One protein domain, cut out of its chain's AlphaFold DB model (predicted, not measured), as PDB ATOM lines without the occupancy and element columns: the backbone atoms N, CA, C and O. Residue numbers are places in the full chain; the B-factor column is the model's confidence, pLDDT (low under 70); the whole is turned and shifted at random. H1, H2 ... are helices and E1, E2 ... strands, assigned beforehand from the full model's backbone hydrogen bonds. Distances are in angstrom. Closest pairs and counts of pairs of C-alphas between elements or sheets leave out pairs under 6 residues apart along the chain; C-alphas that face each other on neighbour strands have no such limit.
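AT A GLANCE: This is residues 5 to 65 and 242 to 257 of the 482 residues of the protein "Glyco_trans_4-like_N domain-containing protein" of Halomonas sulfidaeris (UniProt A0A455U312). A helical hairpin, H1 and H2, reaches out on one side of a small core in which two parallel strands, E1 and E2, have the helix H3 packed on them; a single helix, H4, lies at the other end of the long axis. The first printed residues, 5 to 6, run beside E1 as a short extra pairing. The printed part has 77 residues, with four named helices and two named strands in the order H1, H2, E1, H3, E2, H4; the sheet order is E1, E2, parallel, and the class is mostly helix. It is only just compact, close to loose, with a radius of gyration of the C-alphas of 13.5 A, and elongated, spanning 42 by 24 by 14 A.

HOW THE PARTS SIT: Residues 5 to 6 pair, parallel, with residues 41 to 42 of E1, the strand of residues 40 to 43. H1, residues 11 to 19, and H2, residues 21 to 35, form a helical hairpin: they touch, closest at the C-alphas of Gly 16 and Glu 24, 4.2 A apart, and run opposite ways at a shallow tilt of 18 degrees. H2 is close to but not clearly touching H3, residues 46 to 54; their closest C-alphas, those of Ala 32 and Leu 52, are 7.0 A apart, and their lines are about perpendicular at 88 degrees. E1 and E2, residues 60 to 62, are parallel neighbours at 42 degrees, with N 61 and O 41 at 2.8 A and N 43 and O 61 at 2.9 A, within hydrogen-bond range. E1, H3 and E2 form a strand-helix-strand unit, two parallel neighbour strands with a helix between them in the chain, and its crossover is right-handed. The closest C-alphas of H3 and E2 are those of Ala 49 and Val 60, 6.0 A apart. H4, residues 242 to 255, is apart from H1, H2 and H3, and only just apart from E1, at 8.2 A. Every O i to N i+4 pair is within hydrogen-bond range in H2, H3 and H4; in H1, 4 of 5 are.

IN THESE COORDINATES: H1 begins at C-alpha 11, (54.092, -49.696, -50.624), and measures 11.7 A from first to last C-alpha. H2 measures 20.6 A and E1 10.1 A. H3 measures 11.8 A and E2 6.8 A, with C-alpha 60 at (41.695, -42.965, -40.838). H4 measures 20.4 A and ends at C-alpha 255, (41.715, -34.910, -24.428).

THE WHOLE: The two C-alphas farthest apart, those of Phe 19 and His 255, are 43.5 A from each other. Residues 66 to 241 are not printed, and C-alphas 65 and 242 are 6.8 A apart across this cut. The links printed whole are tight. The mean pLDDT of the printed part is 88.0; residues 255 to 257 are under 70.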
ATOM      1  N   GLY A   5      49.921 -42.617 -36.922       89.88
ATOM      2  CA  GLY A   5      50.667 -43.151 -38.061       89.88
ATOM      3  C   GLY A   5      50.316 -42.385 -39.324       89.88
ATOM      4  O   GLY A   5      49.139 -42.250 -39.623       89.88
ATOM      5  N   PHE A   6      51.295 -41.920 -40.100       91.81
ATOM      6  CA  PHE A   6      51.029 -41.249 -41.378       91.81
ATOM      7  C   PHE A   6      51.369 -42.174 -42.555       91.81
ATOM      8  O   PHE A   6      52.484 -42.685 -42.674       91.81
ATOM      9  N   TYR A   7      50.389 -42.444 -43.415       92.44
ATOM     10  CA  TYR A   7      50.540 -43.283 -44.597       92.44
ATOM     11  C   TYR A   7      51.005 -42.478 -45.817       92.44
ATOM     12  O   TYR A   7      50.208 -42.019 -46.631       92.44
ATOM     13  N   HIS A   8      52.323 -42.308 -45.943       84.44
ATOM     14  CA  HIS A   8      52.935 -41.495 -47.003       84.44
ATOM     15  C   HIS A   8      53.164 -42.222 -48.333       84.44
ATOM     16  O   HIS A   8      53.364 -41.580 -49.365       84.44
ATOM     17  N   SER A   9      53.210 -43.553 -48.323       84.81
ATOM     18  CA  SER A   9      53.643 -44.350 -49.472       84.81
ATOM     19  C   SER A   9      52.770 -45.581 -49.653       84.81
ATOM     20  O   SER A   9      52.622 -46.385 -48.733       84.81
ATOM     21  N   ASP A  10      52.262 -45.767 -50.872       86.94
ATOM     22  CA  ASP A  10      51.493 -46.954 -51.253       86.94
ATOM     23  C   ASP A  10      52.418 -48.139 -51.563       86.94
ATOM     24  O   ASP A  10      52.533 -48.607 -52.698       86.94
ATOM     25  N   LEU A  11      53.141 -48.590 -50.531       85.81
ATOM     26  CA  LEU A  11      54.092 -49.696 -50.624       85.81
ATOM     27  C   LEU A  11      53.454 -50.981 -51.183       85.81
ATOM     28  O   LEU A  11      54.083 -51.594 -52.050       85.81
ATOM     29  N   PRO A  12      52.236 -51.397 -50.765       88.12
ATOM     30  CA  PRO A  12      51.585 -52.571 -51.337       88.12
ATOM     31  C   PRO A  12      51.434 -52.468 -52.852       88.12
ATOM     32  O   PRO A  12      51.782 -53.419 -53.548       88.12
ATOM     33  N   ARG A  13      50.998 -51.314 -53.371       86.50
ATOM     34  CA  ARG A  13      50.838 -51.109 -54.813       86.50
ATOM     35  C   ARG A  13      52.179 -51.077 -55.539       86.50
ATOM     36  O   ARG A  13      52.359 -51.823 -56.493       86.50
ATOM     37  N   LEU A  14      53.136 -50.289 -55.045       84.81
ATOM     38  CA  LEU A  14      54.471 -50.173 -55.647       84.81
ATOM     39  C   LEU A  14      55.170 -51.535 -55.767       84.81
ATOM     40  O   LEU A  14      55.746 -51.856 -56.807       84.81
ATOM     41  N   MET A  15      55.101 -52.351 -54.715       83.38
ATOM     42  CA  MET A  15      55.685 -53.692 -54.718       83.38
ATOM     43  C   MET A  15      54.827 -54.691 -55.495       83.38
ATOM     44  O   MET A  15      55.370 -55.581 -56.144       83.38
ATOM     45  N   GLY A  16      53.505 -54.526 -55.492       87.25
ATOM     46  CA  GLY A  16      52.570 -55.305 -56.300       87.25
ATOM     47  C   GLY A  16      52.826 -55.189 -57.797       87.25
ATOM     48  O   GLY A  16      52.865 -56.193 -58.501       87.25
ATOM     49  N   ASP A  17      53.092 -53.979 -58.280       84.38
ATOM     50  CA  ASP A  17      53.405 -53.721 -59.688       84.38
ATOM     51  C   ASP A  17      54.738 -54.331 -60.141       84.38
ATOM     52  O   ASP A  17      54.961 -54.536 -61.339       84.38
ATOM     53  N   ARG A  18      55.645 -54.592 -59.189       83.94
ATOM     54  CA  ARG A  18      56.970 -55.167 -59.445       83.94
ATOM     55  C   ARG A  18      57.005 -56.682 -59.265       83.94
ATOM     56  O   ARG A  18      57.654 -57.361 -60.051       83.94
ATOM     57  N   PHE A  19      56.327 -57.200 -58.246       86.81
ATOM     58  CA  PHE A  19      56.428 -58.598 -57.807       86.81
ATOM     59  C   PHE A  19      55.095 -59.364 -57.871       86.81
ATOM     60  O   PHE A  19      55.022 -60.532 -57.493       86.81
ATOM     61  N   GLY A  20      54.034 -58.723 -58.360       89.75
ATOM     62  CA  GLY A  20      52.731 -59.325 -58.617       89.75
ATOM     63  C   GLY A  20      51.715 -59.186 -57.479       89.75
ATOM     64  O   GLY A  20      52.020 -58.850 -56.330       89.75
ATOM     65  N   ARG A  21      50.459 -59.522 -57.803       90.75
ATOM     66  CA  ARG A  21      49.282 -59.353 -56.923       90.75
ATOM     67  C   ARG A  21      49.378 -60.108 -55.596       90.75
ATOM     68  O   ARG A  21      48.735 -59.733 -54.619       90.75
ATOM     69  N   TYR A  22      50.145 -61.197 -55.546       90.12
ATOM     70  CA  TYR A  22      50.335 -61.952 -54.308       90.12
ATOM     71  C   TYR A  22      51.098 -61.140 -53.254       90.12
ATOM     72  O   TYR A  22      50.686 -61.086 -52.092       90.12
ATOM     73  N   VAL A  23      52.180 -60.478 -53.677       87.75
ATOM     74  CA  VAL A  23      52.996 -59.608 -52.824       87.75
ATOM     75  C   VAL A  23      52.181 -58.403 -52.372       87.75
ATOM     76  O   VAL A  23      52.164 -58.108 -51.179       87.75
ATOM     77  N   GLU A  24      51.412 -57.793 -53.279       89.75
ATOM     78  CA  GLU A  24      50.477 -56.710 -52.946       89.75
ATOM     79  C   GLU A  24      49.518 -57.110 -51.820       89.75
ATOM     80  O   GLU A  24      49.442 -56.430 -50.801       89.75
ATOM     81  N   LYS A  25      48.835 -58.257 -51.946       91.56
ATOM     82  CA  LYS A  25      47.885 -58.740 -50.928       91.56
ATOM     83  C   LYS A  25      48.545 -59.055 -49.585       91.56
ATOM     84  O   LYS A  25      47.910 -58.898 -48.543       91.56
ATOM     85  N   ARG A  26      49.786 -59.561 -49.576       88.25
ATOM     86  CA  ARG A  26      50.537 -59.805 -48.330       88.25
ATOM     87  C   ARG A  26      50.936 -58.492 -47.662       88.25
ATOM     88  O   ARG A  26      50.720 -58.342 -46.463       88.25
ATOM     89  N   LEU A  27      51.458 -57.543 -48.433       86.88
ATOM     90  CA  LEU A  27      51.851 -56.234 -47.920       86.88
ATOM     91  C   LEU A  27      50.647 -55.409 -47.470       86.88
ATOM     92  O   LEU A  27      50.737 -54.757 -46.442       86.88
ATOM     93  N   ALA A  28      49.515 -55.476 -48.170       90.12
ATOM     94  CA  ALA A  28      48.280 -54.821 -47.746       90.12
ATOM     95  C   ALA A  28      47.811 -55.335 -46.378       90.12
ATOM     96  O   ALA A  28      47.472 -54.535 -45.512       90.12
ATOM     97  N   ARG A  29      47.864 -56.656 -46.142       88.31
ATOM     98  CA  ARG A  29      47.559 -57.244 -44.824       88.31
ATOM     99  C   ARG A  29      48.526 -56.772 -43.746       88.31
ATOM    100  O   ARG A  29      48.075 -56.323 -42.701       88.31
ATOM    101  N   TYR A  30      49.827 -56.802 -44.028       84.75
ATOM    102  CA  TYR A  30      50.847 -56.295 -43.110       84.75
ATOM    103  C   TYR A  30      50.629 -54.814 -42.764       84.75
ATOM    104  O   TYR A  30      50.629 -54.441 -41.594       84.75
ATOM    105  N   VAL A  31      50.394 -53.970 -43.773       87.31
ATOM    106  CA  VAL A  31      50.102 -52.543 -43.595       87.31
ATOM    107  C   VAL A  31      48.829 -52.370 -42.768       87.31
ATOM    108  O   VAL A  31      48.836 -51.595 -41.820       87.31
ATOM    109  N   ALA A  32      47.764 -53.118 -43.044       89.62
ATOM    110  CA  ALA A  32      46.539 -53.047 -42.254       89.62
ATOM    111  C   ALA A  32      46.767 -53.422 -40.782       89.62
ATOM    112  O   ALA A  32      46.351 -52.688 -39.889       89.62
ATOM    113  N   GLU A  33      47.457 -54.533 -40.520       85.00
ATOM    114  CA  GLU A  33      47.791 -54.992 -39.167       85.00
ATOM    115  C   GLU A  33      48.683 -53.996 -38.421       85.00
ATOM    116  O   GLU A  33      48.510 -53.800 -37.218       85.00
ATOM    117  N   LEU A  34      49.611 -53.340 -39.120       83.75
ATOM    118  CA  LEU A  34      50.455 -52.289 -38.561       83.75
ATOM    119  C   LEU A  34      49.635 -51.038 -38.223       83.75
ATOM    120  O   LEU A  34      49.669 -50.567 -37.088       83.75
ATOM    121  N   TYR A  35      48.887 -50.502 -39.190       86.56
ATOM    122  CA  TYR A  35      48.176 -49.232 -39.039       86.56
ATOM    123  C   TYR A  35      46.979 -49.323 -38.080       86.56
ATOM    124  O   TYR A  35      46.665 -48.335 -37.422       86.56
ATOM    125  N   ARG A  36      46.375 -50.507 -37.894       86.75
ATOM    126  CA  ARG A  36      45.351 -50.747 -36.855       86.75
ATOM    127  C   ARG A  36      45.860 -50.581 -35.417       86.75
ATOM    128  O   ARG A  36      45.050 -50.475 -34.505       86.75
ATOM    129  N   GLN A  37      47.175 -50.571 -35.192       83.56
ATOM    130  CA  GLN A  37      47.760 -50.415 -33.852       83.56
ATOM    131  C   GLN A  37      47.922 -48.951 -33.421       83.56
ATOM    132  O   GLN A  37      48.328 -48.695 -32.285       83.56
ATOM    133  N   PHE A  38      47.660 -47.999 -34.320       84.88
ATOM    134  CA  PHE A  38      47.769 -46.571 -34.041       84.88
ATOM    135  C   PHE A  38      46.454 -46.024 -33.483       84.88
ATOM    136  O   PHE A  38      45.371 -46.440 -33.892       84.88
ATOM    137  N   ASP A  39      46.556 -45.052 -32.575       84.81
ATOM    138  CA  ASP A  39      45.394 -44.371 -31.998       84.81
ATOM    139  C   ASP A  39      44.676 -43.520 -33.077       84.81
ATOM    140  O   ASP A  39      43.469 -43.302 -33.014       84.81
ATOM    141  N   SER A  40      45.402 -43.091 -34.118       91.25
ATOM    142  CA  SER A  40      44.843 -42.504 -35.342       91.25
ATOM    143  C   SER A  40      45.780 -42.712 -36.533       91.25
ATOM    144  O   SER A  40      47.000 -42.785 -36.373       91.25
ATOM    145  N   VAL A  41      45.221 -42.788 -37.740       94.75
ATOM    146  CA  VAL A  41      45.981 -42.931 -38.983       94.75
ATOM    147  C   VAL A  41      45.698 -41.752 -39.898       94.75
ATOM    148  O   VAL A  41      44.555 -41.483 -40.242       94.75
ATOM    149  N   LEU A  42      46.746 -41.061 -40.318       95.25
ATOM    150  CA  LEU A  42      46.670 -39.965 -41.266       95.25
ATOM    151  C   LEU A  42      46.904 -40.493 -42.680       95.25
ATOM    152  O   LEU A  42      47.765 -41.348 -42.907       95.25
ATOM    153  N   ALA A  43      46.153 -39.964 -43.636       95.50
ATOM    154  CA  ALA A  43      46.322 -40.227 -45.056       95.50
ATOM    155  C   ALA A  43      46.375 -38.898 -45.821       95.50
ATOM    156  O   ALA A  43      45.579 -38.011 -45.525       95.50
ATOM    157  N   PRO A  44      47.267 -38.747 -46.814       94.38
ATOM    158  CA  PRO A  44      47.491 -37.465 -47.483       94.38
ATOM    159  C   PRO A  44      46.290 -36.981 -48.302       94.38
ATOM    160  O   PRO A  44      46.202 -35.808 -48.638       94.38
ATOM    161  N   CYS A  45      45.388 -37.887 -48.668       93.12
ATOM    162  CA  CYS A  45      44.279 -37.628 -49.575       93.12
ATOM    163  C   CYS A  45      43.162 -38.665 -49.348       93.12
ATOM    164  O   CYS A  45      43.381 -39.702 -48.701       93.12
ATOM    165  N   ASN A  46      41.970 -38.418 -49.890       94.06
ATOM    166  CA  ASN A  46      40.820 -39.314 -49.774       94.06
ATOM    167  C   ASN A  46      41.074 -40.661 -50.454       94.06
ATOM    168  O   ASN A  46      40.715 -41.698 -49.899       94.06
ATOM    169  N   ALA A  47      41.744 -40.684 -51.607       92.19
ATOM    170  CA  ALA A  47      42.094 -41.919 -52.300       92.19
ATOM    171  C   ALA A  47      42.935 -42.860 -51.417       92.19
ATOM    172  O   ALA A  47      42.679 -44.067 -51.373       92.19
ATOM    173  N   MET A  48      43.909 -42.320 -50.676       94.31
ATOM    174  CA  MET A  48      44.714 -43.101 -49.729       94.31
ATOM    175  C   MET A  48      43.914 -43.477 -48.479       94.31
ATOM    176  O   MET A  48      44.023 -44.609 -48.004       94.31
ATOM    177  N   ALA A  49      43.061 -42.579 -47.978       95.06
ATOM    178  CA  ALA A  49      42.205 -42.874 -46.834       95.06
ATOM    179  C   ALA A  49      41.231 -44.025 -47.123       95.06
ATOM    180  O   ALA A  49      41.122 -44.970 -46.344       95.06
ATOM    181  N   ASN A  50      40.570 -43.987 -48.279       93.94
ATOM    182  CA  ASN A  50      39.625 -45.010 -48.717       93.94
ATOM    183  C   ASN A  50      40.315 -46.353 -48.964       93.94
ATOM    184  O   ASN A  50      39.744 -47.398 -48.663       93.94
ATOM    185  N   ARG A  51      41.566 -46.341 -49.437       92.69
ATOM    186  CA  ARG A  51      42.384 -47.551 -49.568       92.69
ATOM    187  C   ARG A  51      42.674 -48.195 -48.211       92.69
ATOM    188  O   ARG A  51      42.448 -49.391 -48.059       92.69
ATOM    189  N   LEU A  52      43.108 -47.412 -47.222       94.81
ATOM    190  CA  LEU A  52      43.339 -47.902 -45.857       94.81
ATOM    191  C   LEU A  52      42.052 -48.435 -45.213       94.81
ATOM    192  O   LEU A  52      42.064 -49.522 -44.634       94.81
ATOM    193  N   ARG A  53      40.932 -47.716 -45.366       94.88
ATOM    194  CA  ARG A  53      39.609 -48.175 -44.907       94.88
ATOM    195  C   ARG A  53      39.203 -49.482 -45.583       94.88
ATOM    196  O   ARG A  53      38.759 -50.402 -44.908       94.88
ATOM    197  N   GLY A  54      39.455 -49.614 -46.887       93.88
ATOM    198  CA  GLY A  54      39.244 -50.854 -47.639       93.88
ATOM    199  C   GLY A  54      40.098 -52.036 -47.160       93.88
ATOM    200  O   GLY A  54      39.749 -53.185 -47.422       93.88
ATOM    201  N   TRP A  55      41.189 -51.788 -46.432       93.31
ATOM    202  CA  TRP A  55      41.990 -52.822 -45.763       93.31
ATOM    203  C   TRP A  55      41.598 -53.057 -44.290       93.31
ATOM    204  O   TRP A  55      42.258 -53.832 -43.587       93.31
ATOM    205  N   GLY A  56      40.527 -52.415 -43.813       92.00
ATOM    206  CA  GLY A  56      40.015 -52.551 -42.448       92.00
ATOM    207  C   GLY A  56      40.753 -51.694 -41.418       92.00
ATOM    208  O   GLY A  56      40.934 -52.125 -40.282       92.00
ATOM    209  N   VAL A  57      41.260 -50.521 -41.808       93.06
ATOM    210  CA  VAL A  57      41.785 -49.518 -40.867       93.06
ATOM    211  C   VAL A  57      40.674 -48.503 -40.574       93.06
ATOM    212  O   VAL A  57      40.271 -47.761 -41.466       93.06
ATOM    213  N   GLU A  58      40.167 -48.478 -39.339       84.62
ATOM    214  CA  GLU A  58      38.908 -47.784 -38.999       84.62
ATOM    215  C   GLU A  58      39.093 -46.338 -38.477       84.62
ATOM    216  O   GLU A  58      38.176 -45.532 -38.577       84.62
ATOM    217  N   ASN A  59      40.306 -45.933 -38.067       88.12
ATOM    218  CA  ASN A  59      40.606 -44.589 -37.526       88.12
ATOM    219  C   ASN A  59      41.380 -43.686 -38.502       88.12
ATOM    220  O   ASN A  59      42.357 -43.028 -38.127       88.12
ATOM    221  N   VAL A  60      40.982 -43.690 -39.777       95.25
ATOM    222  CA  VAL A  60      41.695 -42.965 -40.838       95.25
ATOM    223  C   VAL A  60      41.137 -41.556 -41.032       95.25
ATOM    224  O   VAL A  60      39.979 -41.387 -41.427       95.25
ATOM    225  N   ARG A  61      41.992 -40.550 -40.837       94.50
ATOM    226  CA  ARG A  61      41.734 -39.130 -41.092       94.50
ATOM    227  C   ARG A  61      42.523 -38.661 -42.313       94.50
ATOM    228  O   ARG A  61      43.689 -39.009 -42.484       94.50
ATOM    229  N   VAL A  62      41.894 -37.843 -43.151       94.81
ATOM    230  CA  VAL A  62      42.603 -37.155 -44.234       94.81
ATOM    231  C   VAL A  62      43.364 -35.973 -43.640       94.81
ATOM    232  O   VAL A  62      42.769 -35.109 -43.004       94.81
ATOM    233  N   GLN A  63      44.674 -35.966 -43.843       94.31
ATOM    234  CA  GLN A  63      45.585 -34.893 -43.479       94.31
ATOM    235  C   GLN A  63      46.412 -34.554 -44.724       94.31
ATOM    236  O   GLN A  63      47.368 -35.277 -45.013       94.31
ATOM    237  N   PRO A  64      46.057 -33.499 -45.474       92.25
ATOM    238  CA  PRO A  64      46.831 -33.087 -46.635       92.25
ATOM    239  C   PRO A  64      48.238 -32.628 -46.236       92.25
ATOM    240  O   PRO A  64      48.524 -32.373 -45.063       92.25
ATOM    241  N   LEU A  65      49.126 -32.536 -47.226       91.38
ATOM    242  CA  LEU A  65      50.447 -31.932 -47.054       91.38
ATOM    243  C   LEU A  65      50.377 -30.432 -47.364       91.38
ATOM    244  O   LEU A  65      49.585 -30.008 -48.204       91.38
ATOM    245  N   VAL A 242      47.238 -26.293 -42.632       87.56
ATOM    246  CA  VAL A 242      47.517 -27.736 -42.576       87.56
ATOM    247  C   VAL A 242      48.103 -28.127 -41.216       87.56
ATOM    248  O   VAL A 242      47.673 -29.122 -40.624       87.56
ATOM    249  N   MET A 243      49.048 -27.338 -40.699       86.69
ATOM    250  CA  MET A 243      49.673 -27.572 -39.396       86.69
ATOM    251  C   MET A 243      48.727 -27.296 -38.243       86.69
ATOM    252  O   MET A 243      48.717 -28.067 -37.286       86.69
ATOM    253  N   HIS A 244      47.906 -26.251 -38.336       84.50
ATOM    254  CA  HIS A 244      46.886 -25.972 -37.338       84.50
ATOM    255  C   HIS A 244      45.925 -27.158 -37.198       84.50
ATOM    256  O   HIS A 244      45.785 -27.695 -36.102       84.50
ATOM    257  N   SER A 245      45.385 -27.666 -38.314       85.00
ATOM    258  CA  SER A 245      44.494 -28.835 -38.294       85.00
ATOM    259  C   SER A 245      45.171 -30.095 -37.738       85.00
ATOM    260  O   SER A 245      44.550 -30.882 -37.018       85.00
ATOM    261  N   LEU A 246      46.464 -30.282 -38.028       88.38
ATOM    262  CA  LEU A 246      47.244 -31.388 -37.477       88.38
ATOM    263  C   LEU A 246      47.408 -31.260 -35.953       88.38
ATOM    264  O   LEU A 246      47.251 -32.245 -35.232       88.38
ATOM    265  N   LEU A 247      47.710 -30.060 -35.454       88.31
ATOM    266  CA  LEU A 247      47.867 -29.789 -34.023       88.31
ATOM    267  C   LEU A 247      46.543 -29.940 -33.265       88.31
ATOM    268  O   LEU A 247      46.530 -30.588 -32.219       88.31
ATOM    269  N   GLU A 248      45.438 -29.425 -33.806       87.75
ATOM    270  CA  GLU A 248      44.089 -29.636 -33.262       87.75
ATOM    271  C   GLU A 248      43.752 -31.127 -33.170       87.75
ATOM    272  O   GLU A 248      43.210 -31.599 -32.168       87.75
ATOM    273  N   HIS A 249      44.129 -31.910 -34.188       88.19
ATOM    274  CA  HIS A 249      43.938 -33.357 -34.164       88.19
ATOM    275  C   HIS A 249      44.727 -34.008 -33.024       88.19
ATOM    276  O   HIS A 249      44.153 -34.771 -32.244       88.19
ATOM    277  N   TYR A 250      46.006 -33.666 -32.849       86.25
ATOM    278  CA  TYR A 250      46.791 -34.157 -31.709       86.25
ATOM    279  C   TYR A 250      46.196 -33.739 -30.357       86.25
ATOM    280  O   TYR A 250      46.149 -34.563 -29.441       86.25
ATOM    281  N   GLN A 251      45.707 -32.502 -30.226       86.38
ATOM    282  CA  GLN A 251      45.032 -32.027 -29.014       86.38
ATOM    283  C   GLN A 251      43.775 -32.855 -28.722       86.38
ATOM    284  O   GLN A 251      43.611 -33.341 -27.602       86.38
ATOM    285  N   SER A 252      42.939 -33.113 -29.733       86.81
ATOM    286  CA  SER A 252      41.725 -33.926 -29.581       86.81
ATOM    287  C   SER A 252      42.025 -35.341 -29.067       86.81
ATOM    288  O   SER A 252      41.342 -35.842 -28.173       86.81
ATOM    289  N   LEU A 253      43.112 -35.957 -29.548       86.88
ATOM    290  CA  LEU A 253      43.545 -37.279 -29.099       86.88
ATOM    291  C   LEU A 253      44.056 -37.257 -27.654       86.88
ATOM    292  O   LEU A 253      43.854 -38.221 -26.916       86.88
ATOM    293  N   CYS A 254      44.698 -36.170 -27.226       82.50
ATOM    294  CA  CYS A 254      45.144 -36.001 -25.844       82.50
ATOM    295  C   CYS A 254      43.970 -35.828 -24.867       82.50
ATOM    296  O   CYS A 254      44.037 -36.368 -23.765       82.50
ATOM    297  N   HIS A 255      42.897 -35.141 -25.270       68.19
ATOM    298  CA  HIS A 255      41.715 -34.910 -24.428       68.19
ATOM    299  C   HIS A 255      40.733 -36.095 -24.398       68.19
ATOM    300  O   HIS A 255      40.068 -36.302 -23.387       68.19
ATOM    301  N   GLY A 256      40.663 -36.903 -25.464       58.69
ATOM    302  CA  GLY A 256      39.780 -38.077 -25.560       58.69
ATOM    303  C   GLY A 256      40.384 -39.409 -25.092       58.69
ATOM    304  O   GLY A 256      39.740 -40.451 -25.205       58.69
ATOM    305  N   SER A 257      41.626 -39.418 -24.597       48.69
ATOM    306  CA  SER A 257      42.326 -40.650 -24.214       48.69
ATOM    307  C   SER A 257      41.762 -41.260 -22.920       48.69
ATOM    308  O   SER A 257      42.263 -40.986 -21.830       48.69
TER     309      SER A 257